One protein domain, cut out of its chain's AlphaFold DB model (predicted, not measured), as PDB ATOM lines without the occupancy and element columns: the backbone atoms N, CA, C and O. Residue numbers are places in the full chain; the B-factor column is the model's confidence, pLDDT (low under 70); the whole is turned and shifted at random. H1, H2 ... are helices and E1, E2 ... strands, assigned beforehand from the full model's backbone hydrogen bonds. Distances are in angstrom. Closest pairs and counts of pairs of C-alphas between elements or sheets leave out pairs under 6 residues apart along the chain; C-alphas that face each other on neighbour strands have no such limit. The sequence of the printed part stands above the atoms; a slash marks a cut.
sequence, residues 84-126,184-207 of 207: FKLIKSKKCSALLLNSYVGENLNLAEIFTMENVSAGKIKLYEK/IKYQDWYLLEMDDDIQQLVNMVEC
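This is residues 84 to 126 and 184 to 207 of the 207 residues of an uncharacterized protein of Pseudomonas toyotomiensis (UniProt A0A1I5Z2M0). A small, twisted four-stranded sheet has the helix H1 crossing one face, with the short helix H2 on that same face beside the strands. A third helix, H3, follows the end of E4 and only grazes the sheet. The 67 printed residues hold, in chain order, E1 H1 H2 E2 E3 E4 H3; the sheet runs E1 E2 E4 E3, antiparallel throughout, and the class is mixed, helices and strands. The whole is compact, with a radius of gyration of the C-alphas of 11.1 A and spans of 30 by 23 by 18 A.

E1, residues 84 to 86, is an edge strand, antiparallel to E2, residues 121 to 126; N 85 and O 125 are 2.9 A apart, within hydrogen-bond range. E2 and E4, residues 190 to 194, are antiparallel neighbours, with N 122 and O 193 at 2.8 A. E4 and the other edge strand, E3, residues 184 to 186, form a hairpin, with N 184 and O 192 at 2.8 A. H1, residues 90 to 103, runs across the strands at a height over the sheet of 9.4 A, at 90 degrees to E4 on the local plane. With its residues 93 to 97 alone, H1 touches H2, residues 113 to 117; the closest C-alphas, of Ala 94 and Met 113, are 6.5 A apart. H3, residues 196 to 206, is apart from H1. In H1, H2 and H3 every O i to N i+4 pair is within hydrogen-bond range.

E1 begins at C-alpha 84 (17.823, 126.599, 16.654). H1 is 20.0 A long, E2 16.5 A, E4 13.3 A and H3 15.4 A. H3 ends at C-alpha 206 (-6.999, 129.786, 23.585).

The two C-alphas farthest apart, of Ser 89 and Cys 207, are 32.7 A apart. Residues 127 to 183 are not printed, and C-alphas 126 and 184 are 13.1 A apart across this cut. Of the links printed whole, none is long. Residues 206 to 207 have pLDDT under 70.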
ATOM      1  N   PHE A  84      18.575 125.372  16.909       84.62
ATOM      2  CA  PHE A  84      17.823 126.599  16.654       84.62
ATOM      3  C   PHE A  84      18.657 127.850  16.950       84.62
ATOM      4  O   PHE A  84      19.189 128.021  18.049       84.62
ATOM      5  N   LYS A  85      18.792 128.749  15.965       86.75
ATOM      6  CA  LYS A  85      19.480 130.044  16.115       86.75
ATOM      7  C   LYS A  85      18.501 131.202  16.017       86.75
ATOM      8  O   LYS A  85      17.597 131.190  15.197       86.75
ATOM      9  N   LEU A  86      18.722 132.217  16.855       91.19
ATOM     10  CA  LEU A  86      17.901 133.425  16.885       91.19
ATOM     11  C   LEU A  86      17.997 134.170  15.545       91.19
ATOM     12  O   LEU A  86      19.097 134.529  15.106       91.19
ATOM     13  N   ILE A  87      16.849 134.459  14.940       91.38
ATOM     14  CA  ILE A  87      16.736 135.259  13.722       91.38
ATOM     15  C   ILE A  87      16.969 136.724  14.092       91.38
ATOM     16  O   ILE A  87      16.130 137.375  14.709       91.38
ATOM     17  N   LYS A  88      18.127 137.266  13.701       90.19
ATOM     18  CA  LYS A  88      18.480 138.677  13.958       90.19
ATOM     19  C   LYS A  88      17.888 139.655  12.937       90.19
ATOM     20  O   LYS A  88      17.820 140.854  13.190       90.19
ATOM     21  N   SER A  89      17.520 139.164  11.755       90.88
ATOM     22  CA  SER A  89      17.011 139.996  10.663       90.88
ATOM     23  C   SER A  89      15.554 140.372  10.910       90.88
ATOM     24  O   SER A  89      14.678 139.527  10.756       90.88
ATOM     25  N   LYS A  90      15.279 141.657  11.182       89.56
ATOM     26  CA  LYS A  90      13.906 142.170  11.358       89.56
ATOM     27  C   LYS A  90      12.991 141.841  10.179       89.56
ATOM     28  O   LYS A  90      11.817 141.553  10.376       89.56
ATOM     29  N   LYS A  91      13.529 141.852   8.953       90.75
ATOM     30  CA  LYS A  91      12.777 141.499   7.743       90.75
ATOM     31  C   LYS A  91      12.378 140.022   7.737       90.75
ATOM     32  O   LYS A  91      11.236 139.713   7.419       90.75
ATOM     33  N   CYS A  92      13.301 139.125   8.088       89.56
ATOM     34  CA  CYS A  92      13.003 137.693   8.169       89.56
ATOM     35  C   CYS A  92      12.031 137.404   9.318       89.56
ATOM     36  O   CYS A  92      11.075 136.661   9.126       89.56
ATOM     37  N   SER A  93      12.230 138.054  10.469       93.19
ATOM     38  CA  SER A  93      11.319 137.985  11.610       93.19
ATOM     39  C   SER A  93       9.897 138.396  11.230       93.19
ATOM     40  O   SER A  93       8.967 137.660  11.522       93.19
ATOM     41  N   ALA A  94       9.728 139.517  10.520       93.12
ATOM     42  CA  ALA A  94       8.416 139.989  10.081       93.12
ATOM     43  C   ALA A  94       7.735 139.027   9.100       93.12
ATOM     44  O   ALA A  94       6.546 138.768   9.229       93.12
ATOM     45  N   LEU A  95       8.478 138.470   8.139       92.81
ATOM     46  CA  LEU A  95       7.931 137.490   7.195       92.81
ATOM     47  C   LEU A  95       7.433 136.228   7.909       92.81
ATOM     48  O   LEU A  95       6.324 135.768   7.637       92.81
ATOM     49  N   LEU A  96       8.237 135.695   8.832       92.69
ATOM     50  CA  LEU A  96       7.883 134.513   9.612       92.69
ATOM     51  C   LEU A  96       6.669 134.780  10.508       92.69
ATOM     52  O   LEU A  96       5.720 134.002  10.502       92.69
ATOM     53  N   LEU A  97       6.681 135.900  11.233       93.94
ATOM     54  CA  LEU A  97       5.599 136.284  12.136       93.94
ATOM     55  C   LEU A  97       4.282 136.495  11.380       93.94
ATOM     56  O   LEU A  97       3.257 135.969  11.793       93.94
ATOM     57  N   ASN A  98       4.315 137.192  10.240       93.19
ATOM     58  CA  ASN A  98       3.128 137.410   9.412       93.19
ATOM     59  C   ASN A  98       2.567 136.099   8.847       93.19
ATOM     60  O   ASN A  98       1.354 135.968   8.719       93.19
ATOM     61  N   SER A  99       3.435 135.136   8.517       93.12
ATOM     62  CA  SER A  99       3.000 133.810   8.057       93.12
ATOM     63  C   SER A  99       2.294 133.055   9.187       93.12
ATOM     64  O   SER A  99       1.176 132.583   9.002       93.12
ATOM     65  N   TYR A 100       2.892 133.043  10.383       93.19
ATOM     66  CA  TYR A 100       2.302 132.416  11.568       93.19
ATOM     67  C   TYR A 100       0.955 133.044  11.956       93.19
ATOM     68  O   TYR A 100      -0.022 132.333  12.177       93.19
ATOM     69  N   VAL A 101       0.880 134.378  11.996       93.12
ATOM     70  CA  VAL A 101      -0.353 135.118  12.308       93.12
ATOM     71  C   VAL A 101      -1.415 134.930  11.224       93.12
ATOM     72  O   VAL A 101      -2.593 134.831  11.547       93.12
ATOM     73  N   GLY A 102      -1.024 134.831   9.951       92.25
ATOM     74  CA  GLY A 102      -1.954 134.539   8.857       92.25
ATOM     75  C   GLY A 102      -2.675 133.197   9.019       92.25
ATOM     76  O   GLY A 102      -3.823 133.069   8.599       92.25
ATOM     77  N   GLU A 103      -2.030 132.224   9.668       91.56
ATOM     78  CA  GLU A 103      -2.620 130.927  10.026       91.56
ATOM     79  C   GLU A 103      -3.357 130.954  11.382       91.56
ATOM     80  O   GLU A 103      -4.223 130.117  11.619       91.56
ATOM     81  N   ASN A 104      -3.060 131.929  12.251       91.50
ATOM     82  CA  ASN A 104      -3.569 132.039  13.626       91.50
ATOM     83  C   ASN A 104      -4.089 133.457  13.915       91.50
ATOM     84  O   ASN A 104      -3.545 134.190  14.745       91.50
ATOM     85  N   LEU A 105      -5.141 133.868  13.200       91.31
ATOM     86  CA  LEU A 105      -5.647 135.249  13.224       91.31
ATOM     87  C   LEU A 105      -6.092 135.726  14.616       91.31
ATOM     88  O   LEU A 105      -5.981 136.911  14.918       91.31
ATOM     89  N   ASN A 106      -6.558 134.818  15.479       91.25
ATOM     90  CA  ASN A 106      -6.918 135.110  16.871       91.25
ATOM     91  C   ASN A 106      -5.723 135.597  17.709       91.25
ATOM     92  O   ASN A 106      -5.911 136.304  18.691       91.25
ATOM     93  N   LEU A 107      -4.496 135.264  17.304       91.81
ATOM     94  CA  LEU A 107      -3.265 135.644  17.994       91.81
ATOM     95  C   LEU A 107      -2.613 136.916  17.415       91.81
ATOM     96  O   LEU A 107      -1.540 137.317  17.875       91.81
ATOM     97  N   ALA A 108      -3.236 137.568  16.424       91.00
ATOM     98  CA  ALA A 108      -2.655 138.697  15.689       91.00
ATOM     99  C   ALA A 108      -2.305 139.908  16.568       91.00
ATOM    100  O   ALA A 108      -1.312 140.588  16.313       91.00
ATOM    101  N   GLU A 109      -3.093 140.167  17.614       91.31
ATOM    102  CA  GLU A 109      -2.854 141.278  18.546       91.31
ATOM    103  C   GLU A 109      -1.702 140.993  19.524       91.31
ATOM    104  O   GLU A 109      -1.098 141.919  20.066       91.31
ATOM    105  N   ILE A 110      -1.356 139.717  19.721       92.75
ATOM    106  CA  ILE A 110      -0.296 139.277  20.635       92.75
ATOM    107  C   ILE A 110       1.032 139.143  19.878       92.75
ATOM    108  O   ILE A 110       2.067 139.665  20.305       92.75
ATOM    109  N   PHE A 111       1.022 138.466  18.729       92.69
ATOM    110  CA  PHE A 111       2.216 138.181  17.933       92.69
ATOM    111  C   PHE A 111       2.552 139.338  16.989       92.69
ATOM    112  O   PHE A 111       2.425 139.244  15.769       92.69
ATOM    113  N   THR A 112       3.025 140.442  17.567       94.25
ATOM    114  CA  THR A 112       3.353 141.674  16.838       94.25
ATOM    115  C   THR A 112       4.858 141.914  16.722       94.25
ATOM    116  O   THR A 112       5.669 141.470  17.542       94.25
ATOM    117  N   MET A 113       5.257 142.690  15.710       94.62
ATOM    118  CA  MET A 113       6.657 143.110  15.551       94.62
ATOM    119  C   MET A 113       7.147 144.027  16.680       94.62
ATOM    120  O   MET A 113       8.359 144.135  16.887       94.62
ATOM    121  N   GLU A 114       6.236 144.663  17.417       94.69
ATOM    122  CA  GLU A 114       6.558 145.427  18.625       94.69
ATOM    123  C   GLU A 114       7.039 144.495  19.739       94.69
ATOM    124  O   GLU A 114       8.125 144.707  20.278       94.69
ATOM    125  N   ASN A 115       6.316 143.399  19.992       94.88
ATOM    126  CA  ASN A 115       6.706 142.390  20.979       94.88
ATOM    127  C   ASN A 115       8.002 141.659  20.591       94.88
ATOM    128  O   ASN A 115       8.829 141.367  21.458       94.88
ATOM    129  N   VAL A 116       8.246 141.447  19.292       93.19
ATOM    130  CA  VAL A 116       9.545 140.947  18.802       93.19
ATOM    131  C   VAL A 116      10.663 141.961  19.057       93.19
ATOM    132  O   VAL A 116      11.739 141.604  19.535       93.19
ATOM    133  N   SER A 117      10.424 143.239  18.760       91.75
ATOM    134  CA  SER A 117      11.426 144.300  18.940       91.75
ATOM    135  C   SER A 117      11.752 144.559  20.412       91.75
ATOM    136  O   SER A 117      12.890 144.903  20.728       91.75
ATOM    137  N   ALA A 118      10.778 144.355  21.299       93.31
ATOM    138  CA  ALA A 118      10.942 144.405  22.747       93.31
ATOM    139  C   ALA A 118      11.621 143.150  23.330       93.31
ATOM    140  O   ALA A 118      11.950 143.134  24.512       93.31
ATOM    141  N   GLY A 119      11.840 142.104  22.524       91.31
ATOM    142  CA  GLY A 119      12.472 140.856  22.955       91.31
ATOM    143  C   GLY A 119      11.550 139.878  23.689       91.31
ATOM    144  O   GLY A 119      12.036 138.826  24.109       91.31
ATOM    145  N   LYS A 120      10.252 140.195  23.789       94.81
ATOM    146  CA  LYS A 120       9.221 139.354  24.416       94.81
ATOM    147  C   LYS A 120       8.824 138.154  23.562       94.81
ATOM    148  O   LYS A 120       8.386 137.135  24.078       94.81
ATOM    149  N   ILE A 121       8.976 138.286  22.243       94.69
ATOM    150  CA  ILE A 121       8.852 137.185  21.286       94.69
ATOM    151  C   ILE A 121      10.194 137.020  20.586       94.69
ATOM    152  O   ILE A 121      10.700 137.939  19.936       94.69
ATOM    153  N   LYS A 122      10.780 135.833  20.701       95.31
ATOM    154  CA  LYS A 122      12.056 135.482  20.082       95.31
ATOM    155  C   LYS A 122      11.813 134.424  19.016       95.31
ATOM    156  O   LYS A 122      11.241 133.373  19.278       95.31
ATOM    157  N   LEU A 123      12.260 134.712  17.799       94.44
ATOM    158  CA  LEU A 123      12.078 133.830  16.650       94.44
ATOM    159  C   LEU A 123      13.382 133.109  16.338       94.44
ATOM    160  O   LEU A 123      14.429 133.749  16.210       94.44
ATOM    161  N   TYR A 124      13.314 131.795  16.179       92.62
ATOM    162  CA  TYR A 124      14.463 130.962  15.863       92.62
ATOM    163  C   TYR A 124      14.250 130.207  14.562       92.62
ATOM    164  O   TYR A 124      13.147 129.754  14.273       92.62
ATOM    165  N   GLU A 125      15.331 130.024  13.814       89.56
ATOM    166  CA  GLU A 125      15.396 129.144  12.651       89.56
ATOM    167  C   GLU A 125      16.245 127.915  12.967       89.56
ATOM    168  O   GLU A 125      17.275 127.996  13.650       89.56
ATOM    169  N   LYS A 126      15.812 126.767  12.458       84.56
ATOM    170  CA  LYS A 126      16.555 125.521  12.503       84.56
ATOM    171  C   LYS A 126      17.712 125.631  11.530       84.56
ATOM    172  O   LYS A 126      17.530 125.755  10.322       84.56
ATOM    173  N   ILE A 184       6.669 127.550  20.831       90.31
ATOM    174  CA  ILE A 184       5.819 127.000  19.776       90.31
ATOM    175  C   ILE A 184       6.700 126.564  18.614       90.31
ATOM    176  O   ILE A 184       7.512 127.336  18.097       90.31
ATOM    177  N   LYS A 185       6.512 125.323  18.173       89.19
ATOM    178  CA  LYS A 185       7.157 124.792  16.976       89.19
ATOM    179  C   LYS A 185       6.324 125.120  15.741       89.19
ATOM    180  O   LYS A 185       5.145 124.791  15.687       89.19
ATOM    181  N   TYR A 186       6.956 125.712  14.729       87.94
ATOM    182  CA  TYR A 186       6.303 126.086  13.476       87.94
ATOM    183  C   TYR A 186       7.044 125.495  12.270       87.94
ATOM    184  O   TYR A 186       8.254 125.672  12.111       87.94
ATOM    185  N   GLN A 187       6.301 124.764  11.433       81.00
ATOM    186  CA  GLN A 187       6.764 124.155  10.177       81.00
ATOM    187  C   GLN A 187       8.059 123.322  10.282       81.00
ATOM    188  O   GLN A 187       8.830 123.289   9.336       81.00
ATOM    189  N   ASP A 188       8.352 122.682  11.418       80.44
ATOM    190  CA  ASP A 188       9.601 121.931  11.695       80.44
ATOM    191  C   ASP A 188      10.928 122.711  11.626       80.44
ATOM    192  O   ASP A 188      11.946 122.230  12.141       80.44
ATOM    193  N   TRP A 189      10.923 123.901  11.033       84.44
ATOM    194  CA  TRP A 189      12.089 124.731  10.753       84.44
ATOM    195  C   TRP A 189      12.174 125.964  11.643       84.44
ATOM    196  O   TRP A 189      13.220 126.608  11.651       84.44
ATOM    197  N   TYR A 190      11.137 126.289  12.415       90.00
ATOM    198  CA  TYR A 190      11.107 127.503  13.224       90.00
ATOM    199  C   TYR A 190      10.601 127.256  14.645       90.00
ATOM    200  O   TYR A 190       9.768 126.377  14.874       90.00
ATOM    201  N   LEU A 191      11.093 128.062  15.589       92.44
ATOM    202  CA  LEU A 191      10.536 128.167  16.940       92.44
ATOM    203  C   LEU A 191      10.135 129.613  17.227       92.44
ATOM    204  O   LEU A 191      10.893 130.539  16.919       92.44
ATOM    205  N   LEU A 192       8.984 129.792  17.867       92.94
ATOM    206  CA  LEU A 192       8.581 131.038  18.508       92.94
ATOM    207  C   LEU A 192       8.666 130.842  20.020       92.94
ATOM    208  O   LEU A 192       7.911 130.060  20.581       92.94
ATOM    209  N   GLU A 193       9.594 131.526  20.676       94.25
ATOM    210  CA  GLU A 193       9.701 131.557  22.135       94.25
ATOM    211  C   GLU A 193       9.047 132.832  22.659       94.25
ATOM    212  O   GLU A 193       9.285 133.924  22.135       94.25
ATOM    213  N   MET A 194       8.248 132.677  23.702       94.50
ATOM    214  CA  MET A 194       7.510 133.745  24.356       94.50
ATOM    215  C   MET A 194       8.053 133.948  25.766       94.50
ATOM    216  O   MET A 194       8.387 132.981  26.453       94.50
ATOM    217  N   ASP A 195       8.123 135.195  26.209       93.56
ATOM    218  CA  ASP A 195       8.283 135.495  27.630       93.56
ATOM    219  C   ASP A 195       6.942 135.250  28.372       93.56
ATOM    220  O   ASP A 195       5.879 135.117  27.753       93.56
ATOM    221  N   ASP A 196       6.993 135.156  29.703       92.12
ATOM    222  CA  ASP A 196       5.869 134.695  30.538       92.12
ATOM    223  C   ASP A 196       4.582 135.527  30.367       92.12
ATOM    224  O   ASP A 196       3.476 134.990  30.439       92.12
ATOM    225  N   ASP A 197       4.704 136.835  30.127       92.00
ATOM    226  CA  ASP A 197       3.565 137.736  29.930       92.00
ATOM    227  C   ASP A 197       2.839 137.465  28.606       92.00
ATOM    228  O   ASP A 197       1.610 137.408  28.566       92.00
ATOM    229  N   ILE A 198       3.594 137.225  27.532       94.44
ATOM    230  CA  ILE A 198       3.041 136.819  26.237       94.44
ATOM    231  C   ILE A 198       2.379 135.449  26.355       94.44
ATOM    232  O   ILE A 198       1.271 135.267  25.856       94.44
ATOM    233  N   GLN A 199       3.009 134.505  27.055       93.06
ATOM    234  CA  GLN A 199       2.433 133.178  27.253       93.06
ATOM    235  C   GLN A 199       1.079 133.245  27.981       93.06
ATOM    236  O   GLN A 199       0.137 132.556  27.593       93.06
ATOM    237  N   GLN A 200       0.949 134.100  29.000       91.38
ATOM    238  CA  GLN A 200      -0.330 134.316  29.685       91.38
ATOM    239  C   GLN A 200      -1.402 134.875  28.745       91.38
ATOM    240  O   GLN A 200      -2.527 134.380  28.761       91.38
ATOM    241  N   LEU A 201      -1.057 135.858  27.905       92.06
ATOM    242  CA  LEU A 201      -1.990 136.418  26.921       92.06
ATOM    243  C   LEU A 201      -2.464 135.359  25.920       92.06
ATOM    244  O   LEU A 201      -3.655 135.299  25.626       92.06
ATOM    245  N   VAL A 202      -1.563 134.501  25.434       90.12
ATOM    246  CA  VAL A 202      -1.923 133.402  24.523       90.12
ATOM    247  C   VAL A 202      -2.891 132.433  25.197       90.12
ATOM    248  O   VAL A 202      -3.950 132.147  24.643       90.12
ATOM    249  N   ASN A 203      -2.597 132.016  26.432       89.19
ATOM    250  CA  ASN A 203      -3.464 131.109  27.186       89.19
ATOM    251  C   ASN A 203      -4.875 131.685  27.415       89.19
ATOM    252  O   ASN A 203      -5.831 130.922  27.500       89.19
ATOM    253  N   MET A 204      -5.021 133.012  27.519       89.00
ATOM    254  CA  MET A 204      -6.328 133.671  27.665       89.00
ATOM    255  C   MET A 204      -7.149 133.696  26.372       89.00
ATOM    256  O   MET A 204      -8.367 133.815  26.447       89.00
ATOM    257  N   VAL A 205      -6.496 133.625  25.210       83.88
ATOM    258  CA  VAL A 205      -7.148 133.629  23.891       83.88
ATOM    259  C   VAL A 205      -7.479 132.210  23.414       83.88
ATOM    260  O   VAL A 205      -8.392 132.032  22.612       83.88
ATOM    261  N   GLU A 206      -6.744 131.201  23.887       67.31
ATOM    262  CA  GLU A 206      -6.999 129.786  23.585       67.31
ATOM    263  C   GLU A 206      -8.055 129.127  24.501       67.31
ATOM    264  O   GLU A 206      -8.489 128.011  24.207       67.31
ATOM    265  N   CYS A 207      -8.475 129.800  25.581       52.09
ATOM    266  CA  CYS A 207      -9.596 129.396  26.448       52.09
ATOM    267  C   CYS A 207     -10.940 129.932  25.937       52.09
ATOM    268  O   CYS A 207     -11.944 129.197  26.085       52.09
TER     269      CYS A 207